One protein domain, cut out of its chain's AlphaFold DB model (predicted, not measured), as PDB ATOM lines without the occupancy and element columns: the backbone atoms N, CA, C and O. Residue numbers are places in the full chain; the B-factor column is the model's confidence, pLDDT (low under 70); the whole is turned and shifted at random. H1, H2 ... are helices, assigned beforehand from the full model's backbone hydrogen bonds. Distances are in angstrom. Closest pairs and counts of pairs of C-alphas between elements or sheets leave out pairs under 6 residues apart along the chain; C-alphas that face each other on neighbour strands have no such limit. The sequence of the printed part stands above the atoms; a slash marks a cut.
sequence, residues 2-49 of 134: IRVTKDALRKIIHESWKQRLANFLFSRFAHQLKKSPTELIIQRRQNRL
ATOM      1  N   ILE A   2    -157.174 211.438  96.119       73.19
ATOM      2  CA  ILE A   2    -156.745 212.194  94.922       73.19
ATOM      3  C   ILE A   2    -156.046 213.517  95.276       73.19
ATOM      4  O   ILE A   2    -155.023 213.842  94.686       73.19
ATOM      5  N   ARG A   3    -156.560 214.252  96.272       81.38
ATOM      6  CA  ARG A   3    -155.956 215.513  96.742       81.38
ATOM      7  C   ARG A   3    -154.518 215.314  97.236       81.38
ATOM      8  O   ARG A   3    -153.608 215.913  96.689       81.38
ATOM      9  N   VAL A   4    -154.312 214.349  98.136       82.00
ATOM     10  CA  VAL A   4    -152.989 213.983  98.678       82.00
ATOM     11  C   VAL A   4    -151.994 213.612  97.573       82.00
ATOM     12  O   VAL A   4    -150.844 214.033  97.613       82.00
ATOM     13  N   THR A   5    -152.433 212.857  96.562       80.31
ATOM     14  CA  THR A   5    -151.591 212.510  95.407       80.31
ATOM     15  C   THR A   5    -151.215 213.738  94.583       80.31
ATOM     16  O   THR A   5    -150.053 213.901  94.225       80.31
ATOM     17  N   LYS A   6    -152.174 214.628  94.308       86.56
ATOM     18  CA  LYS A   6    -151.903 215.868  93.568       86.56
ATOM     19  C   LYS A   6    -150.939 216.775  94.330       86.56
ATOM     20  O   LYS A   6    -150.038 217.333  93.716       86.56
ATOM     21  N   ASP A   7    -151.093 216.882  95.643       82.19
ATOM     22  CA  ASP A   7    -150.237 217.733  96.469       82.19
ATOM     23  C   ASP A   7    -148.814 217.171  96.597       82.19
ATOM     24  O   ASP A   7    -147.855 217.934  96.590       82.19
ATOM     25  N   ALA A   8    -148.646 215.846  96.623       78.94
ATOM     26  CA  ALA A   8    -147.326 215.216  96.582       78.94
ATOM     27  C   ALA A   8    -146.626 215.412  95.225       78.94
ATOM     28  O   ALA A   8    -145.452 215.771  95.185       78.94
ATOM     29  N   LEU A   9    -147.353 215.248  94.115       81.44
ATOM     30  CA  LEU A   9    -146.807 215.465  92.769       81.44
ATOM     31  C   LEU A   9    -146.442 216.935  92.508       81.44
ATOM     32  O   LEU A   9    -145.498 217.207  91.772       81.44
ATOM     33  N   ARG A  10    -147.153 217.883  93.135       83.31
ATOM     34  CA  ARG A  10    -146.840 219.322  93.078       83.31
ATOM     35  C   ARG A  10    -145.527 219.687  93.779       83.31
ATOM     36  O   ARG A  10    -144.905 220.663  93.383       83.31
ATOM     37  N   LYS A  11    -145.110 218.924  94.797       82.69
ATOM     38  CA  LYS A  11    -143.881 219.182  95.573       82.69
ATOM     39  C   LYS A  11    -142.596 218.761  94.858       82.69
ATOM     40  O   LYS A  11    -141.525 219.224  95.226       82.69
ATOM     41  N   ILE A  12    -142.684 217.896  93.849       78.38
ATOM     42  CA  ILE A  12    -141.525 217.474  93.057       78.38
ATOM     43  C   ILE A  12    -141.405 218.474  91.908       78.38
ATOM     44  O   ILE A  12    -142.270 218.476  91.043       78.38
ATOM     45  N   ILE A  13    -140.411 219.370  91.928       70.25
ATOM     46  CA  ILE A  13    -140.417 220.610  91.117       70.25
ATOM     47  C   ILE A  13    -139.589 220.509  89.824       70.25
ATOM     48  O   ILE A  13    -139.928 221.186  88.853       70.25
ATOM     49  N   HIS A  14    -138.595 219.615  89.738       67.69
ATOM     50  CA  HIS A  14    -137.595 219.656  88.652       67.69
ATOM     51  C   HIS A  14    -137.594 218.474  87.669       67.69
ATOM     52  O   HIS A  14    -136.932 218.546  86.642       67.69
ATOM     53  N   GLU A  15    -138.362 217.411  87.911       74.38
ATOM     54  CA  GLU A  15    -138.333 216.226  87.034       74.38
ATOM     55  C   GLU A  15    -139.406 216.253  85.938       74.38
ATOM     56  O   GLU A  15    -140.414 216.954  86.058       74.38
ATOM     57  N   SER A  16    -139.237 215.441  84.892       81.69
ATOM     58  CA  SER A  16    -140.301 215.187  83.916       81.69
ATOM     59  C   SER A  16    -141.515 214.523  84.587       81.69
ATOM     60  O   SER A  16    -141.372 213.746  85.532       81.69
ATOM     61  N   TRP A  17    -142.735 214.781  84.099       80.19
ATOM     62  CA  TRP A  17    -143.967 214.247  84.711       80.19
ATOM     63  C   TRP A  17    -143.963 212.716  84.866       80.19
ATOM     64  O   TRP A  17    -144.457 212.189  85.863       80.19
ATOM     65  N   LYS A  18    -143.353 212.001  83.910       83.62
ATOM     66  CA  LYS A  18    -143.200 210.537  83.951       83.62
ATOM     67  C   LYS A  18    -142.337 210.085  85.133       83.62
ATOM     68  O   LYS A  18    -142.721 209.149  85.829       83.62
ATOM     69  N   GLN A  19    -141.222 210.766  85.389       81.88
ATOM     70  CA  GLN A  19    -140.329 210.464  86.513       81.88
ATOM     71  C   GLN A  19    -140.967 210.833  87.855       81.88
ATOM     72  O   GLN A  19    -140.962 210.013  88.770       81.88
ATOM     73  N   ARG A  20    -141.658 211.980  87.936       83.31
ATOM     74  CA  ARG A  20    -142.421 212.367  89.139       83.31
ATOM     75  C   ARG A  20    -143.454 211.318  89.520       83.31
ATOM     76  O   ARG A  20    -143.578 210.958  90.689       83.31
ATOM     77  N   LEU A  21    -144.207 210.834  88.530       83.12
ATOM     78  CA  LEU A  21    -145.214 209.807  88.747       83.12
ATOM     79  C   LEU A  21    -144.569 208.482  89.159       83.12
ATOM     80  O   LEU A  21    -145.039 207.869  90.113       83.12
ATOM     81  N   ALA A  22    -143.495 208.063  88.487       84.88
ATOM     82  CA  ALA A  22    -142.769 206.848  88.838       84.88
ATOM     83  C   ALA A  22    -142.273 206.904  90.291       84.88
ATOM     84  O   ALA A  22    -142.642 206.048  91.092       84.88
ATOM     85  N   ASN A  23    -141.544 207.957  90.665       82.88
ATOM     86  CA  ASN A  23    -140.998 208.147  92.009       82.88
ATOM     87  C   ASN A  23    -142.095 208.213  93.083       82.88
ATOM     88  O   ASN A  23    -141.976 207.581  94.137       82.88
ATOM     89  N   PHE A  24    -143.208 208.900  92.804       82.62
ATOM     90  CA  PHE A  24    -144.365 208.928  93.701       82.62
ATOM     91  C   PHE A  24    -144.972 207.535  93.903       82.62
ATOM     92  O   PHE A  24    -145.263 207.152  95.036       82.62
ATOM     93  N   LEU A  25    -145.171 206.775  92.822       83.25
ATOM     94  CA  LEU A  25    -145.718 205.423  92.904       83.25
ATOM     95  C   LEU A  25    -144.759 204.502  93.664       83.25
ATOM     96  O   LEU A  25    -145.204 203.820  94.583       83.25
ATOM     97  N   PHE A  26    -143.458 204.539  93.372       80.25
ATOM     98  CA  PHE A  26    -142.455 203.736  94.075       80.25
ATOM     99  C   PHE A  26    -142.421 204.033  95.578       80.25
ATOM    100  O   PHE A  26    -142.558 203.112  96.379       80.25
ATOM    101  N   SER A  27    -142.338 205.306  95.972       77.19
ATOM    102  CA  SER A  27    -142.326 205.704  97.387       77.19
ATOM    103  C   SER A  27    -143.631 205.331  98.107       77.19
ATOM    104  O   SER A  27    -143.620 204.809  99.225       77.19
ATOM    105  N   ARG A  28    -144.780 205.526  97.446       75.88
ATOM    106  CA  ARG A  28    -146.099 205.197  97.999       75.88
ATOM    107  C   ARG A  28    -146.277 203.694  98.186       75.88
ATOM    108  O   ARG A  28    -146.767 203.273  99.232       75.88
ATOM    109  N   PHE A  29    -145.913 202.896  97.186       67.75
ATOM    110  CA  PHE A  29    -146.057 201.446  97.253       67.75
ATOM    111  C   PHE A  29    -145.059 200.825  98.235       67.75
ATOM    112  O   PHE A  29    -145.451 199.920  98.963       67.75
ATOM    113  N   ALA A  30    -143.840 201.361  98.354       64.75
ATOM    114  CA  ALA A  30    -142.861 200.897  99.335       64.75
ATOM    115  C   ALA A  30    -143.334 201.096 100.787       64.75
ATOM    116  O   ALA A  30    -143.250 200.178 101.596       64.75
ATOM    117  N   HIS A  31    -143.894 202.265 101.121       61.44
ATOM    118  CA  HIS A  31    -144.348 202.544 102.490       61.44
ATOM    119  C   HIS A  31    -145.688 201.894 102.862       61.44
ATOM    120  O   HIS A  31    -145.944 201.657 104.041       61.44
ATOM    121  N   GLN A  32    -146.576 201.640 101.896       59.16
ATOM    122  CA  GLN A  32    -147.913 201.101 102.184       59.16
ATOM    123  C   GLN A  32    -147.979 199.575 102.211       59.16
ATOM    124  O   GLN A  32    -148.986 199.021 102.659       59.16
ATOM    125  N   LEU A  33    -146.940 198.888 101.746       54.25
ATOM    126  CA  LEU A  33    -146.970 197.448 101.593       54.25
ATOM    127  C   LEU A  33    -145.952 196.792 102.520       54.25
ATOM    128  O   LEU A  33    -144.774 196.698 102.212       54.25
ATOM    129  N   LYS A  34    -146.439 196.203 103.617       63.09
ATOM    130  CA  LYS A  34    -145.716 195.144 104.353       63.09
ATOM    131  C   LYS A  34    -145.608 193.833 103.540       63.09
ATOM    132  O   LYS A  34    -145.407 192.773 104.115       63.09
ATOM    133  N   LYS A  35    -145.872 193.893 102.233       63.56
ATOM    134  CA  LYS A  35    -146.031 192.784 101.286       63.56
ATOM    135  C   LYS A  35    -145.417 193.194  99.955       63.56
ATOM    136  O   LYS A  35    -145.442 194.369  99.603       63.56
ATOM    137  N   SER A  36    -144.879 192.262  99.190       68.75
ATOM    138  CA  SER A  36    -144.283 192.614  97.897       68.75
ATOM    139  C   SER A  36    -145.364 193.080  96.900       68.75
ATOM    140  O   SER A  36    -146.484 192.556  96.921       68.75
ATOM    141  N   PRO A  37    -145.073 194.024  95.981       66.38
ATOM    142  CA  PRO A  37    -145.983 194.384  94.890       66.38
ATOM    143  C   PRO A  37    -146.522 193.167  94.117       66.38
ATOM    144  O   PRO A  37    -147.687 193.148  93.718       66.38
ATOM    145  N   THR A  38    -145.706 192.121  93.970       73.94
ATOM    146  CA  THR A  38    -146.080 190.857  93.320       73.94
ATOM    147  C   THR A  38    -147.108 190.069  94.137       73.94
ATOM    148  O   THR A  38    -148.074 189.544  93.582       73.94
ATOM    149  N   GLU A  39    -146.970 190.044  95.462       77.06
ATOM    150  CA  GLU A  39    -147.910 189.357  96.355       77.06
ATOM    151  C   GLU A  39    -149.302 189.983  96.309       77.06
ATOM    152  O   GLU A  39    -150.297 189.268  96.363       77.06
ATOM    153  N   LEU A  40    -149.405 191.306  96.139       75.25
ATOM    154  CA  LEU A  40    -150.704 191.953  95.952       75.25
ATOM    155  C   LEU A  40    -151.403 191.522  94.666       75.25
ATOM    156  O   LEU A  40    -152.626 191.374  94.654       75.25
ATOM    157  N   ILE A  41    -150.652 191.371  93.574       79.25
ATOM    158  CA  ILE A  41    -151.208 190.943  92.288       79.25
ATOM    159  C   ILE A  41    -151.768 189.525  92.436       79.25
ATOM    160  O   ILE A  41    -152.899 189.262  92.016       79.25
ATOM    161  N   ILE A  42    -151.022 188.650  93.114       80.75
ATOM    162  CA  ILE A  42    -151.426 187.272  93.411       80.75
ATOM    163  C   ILE A  42    -152.647 187.257  94.341       80.75
ATOM    164  O   ILE A  42    -153.669 186.663  94.005       80.75
ATOM    165  N   GLN A  43    -152.613 187.995  95.453       77.12
ATOM    166  CA  GLN A  43    -153.714 188.061  96.418       77.12
ATOM    167  C   GLN A  43    -154.998 188.624  95.787       77.12
ATOM    168  O   GLN A  43    -156.098 188.131  96.037       77.12
ATOM    169  N   ARG A  44    -154.884 189.634  94.916       76.12
ATOM    170  CA  ARG A  44    -156.029 190.199  94.189       76.12
ATOM    171  C   ARG A  44    -156.632 189.203  93.202       76.12
ATOM    172  O   ARG A  44    -157.843 189.238  92.992       76.12
ATOM    173  N   ARG A  45    -155.814 188.334  92.600       77.31
ATOM    174  CA  ARG A  45    -156.284 187.232  91.752       77.31
ATOM    175  C   ARG A  45    -157.009 186.178  92.590       77.31
ATOM    176  O   ARG A  45    -158.118 185.807  92.226       77.31
ATOM    177  N   GLN A  46    -156.451 185.801  93.742       73.62
ATOM    178  CA  GLN A  46    -157.073 184.865  94.688       73.62
ATOM    179  C   GLN A  46    -158.456 185.354  95.150       73.62
ATOM    180  O   GLN A  46    -159.439 184.631  95.049       73.62
ATOM    181  N   ASN A  47    -158.570 186.623  95.555       70.75
ATOM    182  CA  ASN A  47    -159.825 187.212  96.041       70.75
ATOM    183  C   ASN A  47    -160.919 187.344  94.965       70.75
ATOM    184  O   ASN A  47    -162.079 187.571  95.292       70.75
ATOM    185  N   ARG A  48    -160.568 187.273  93.676       70.00
ATOM    186  CA  ARG A  48    -161.560 187.247  92.587       70.00
ATOM    187  C   ARG A  48    -162.143 185.855  92.379       70.00
ATOM    188  O   ARG A  48    -163.280 185.755  91.937       70.00
ATOM    189  N   LEU A  49    -161.361 184.821  92.679       71.25
ATOM    190  CA  LEU A  49    -161.784 183.423  92.615       71.25
ATOM    191  C   LEU A  49    -162.578 183.049  93.873       71.25
ATOM    192  O   LEU A  49    -163.618 182.404  93.791       71.25
TER     193      LEU A  49
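AT A GLANCE: This is residues 2 to 49 of the 134 residues of an uncharacterized protein of Trichinella zimbabwensis (UniProt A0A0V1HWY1). Three helices are strung out in an open zigzag: H1 and H2 meet in a V near the end of H1 and the first half of H2, and H3 sticks out as an arm beyond the other end of H2, with its residues 38 to 49 standing free. There is no shared core, and this arm adds to the length of the whole. The printed part has 48 residues with three named helices, H1, H2 and H3 in that order, and no named strand; the class is all helix. It is loose, with a radius of gyration of the C-alphas of 13.8 A, and spans 42 by 18 by 18 A.

HOW THE PARTS SIT: Begin with H1, residues 2 to 11, and go through a tight link of 5 residues to H2, residues 17 to 32. They touch, H2 with residues 20 to 24 alone; look at the C-alphas of Leu 9 and Arg 20, the closest, 6.5 A apart. Their lines stand at a steep tilt of 61 degrees, and they run opposite ways. A tight link of 4 residues leads on to H3, residues 37 to 49. H2 and H3 are close but not clearly touching: their closest C-alphas, Phe 29 and Pro 37, are 7.4 A apart. Their lines are only just about perpendicular, at 73 degrees. H1 and H3 are apart. In H1, H2 and H3, every O i to N i+4 pair is within hydrogen-bond range.

IN THESE COORDINATES: Find C-alpha 2 at (-156.745, 212.194, 94.922); from there H1 runs 14.7 A to Lys 11. H2 begins at C-alpha 17, at (-143.967, 214.247, 84.711), and covers 22.2 A to Gln 32. H3 runs 19.4 A from Pro 37 to C-alpha 49 at (-161.784, 183.423, 92.615).

THE WHOLE: The two C-alphas farthest apart, His 14 and Leu 49, are 43.7 A apart. The printed part has no cut. In the B-factor column, pLDDT is under 70 at residue 14 and residues 29 to 37; the mean of the printed part is 75.7.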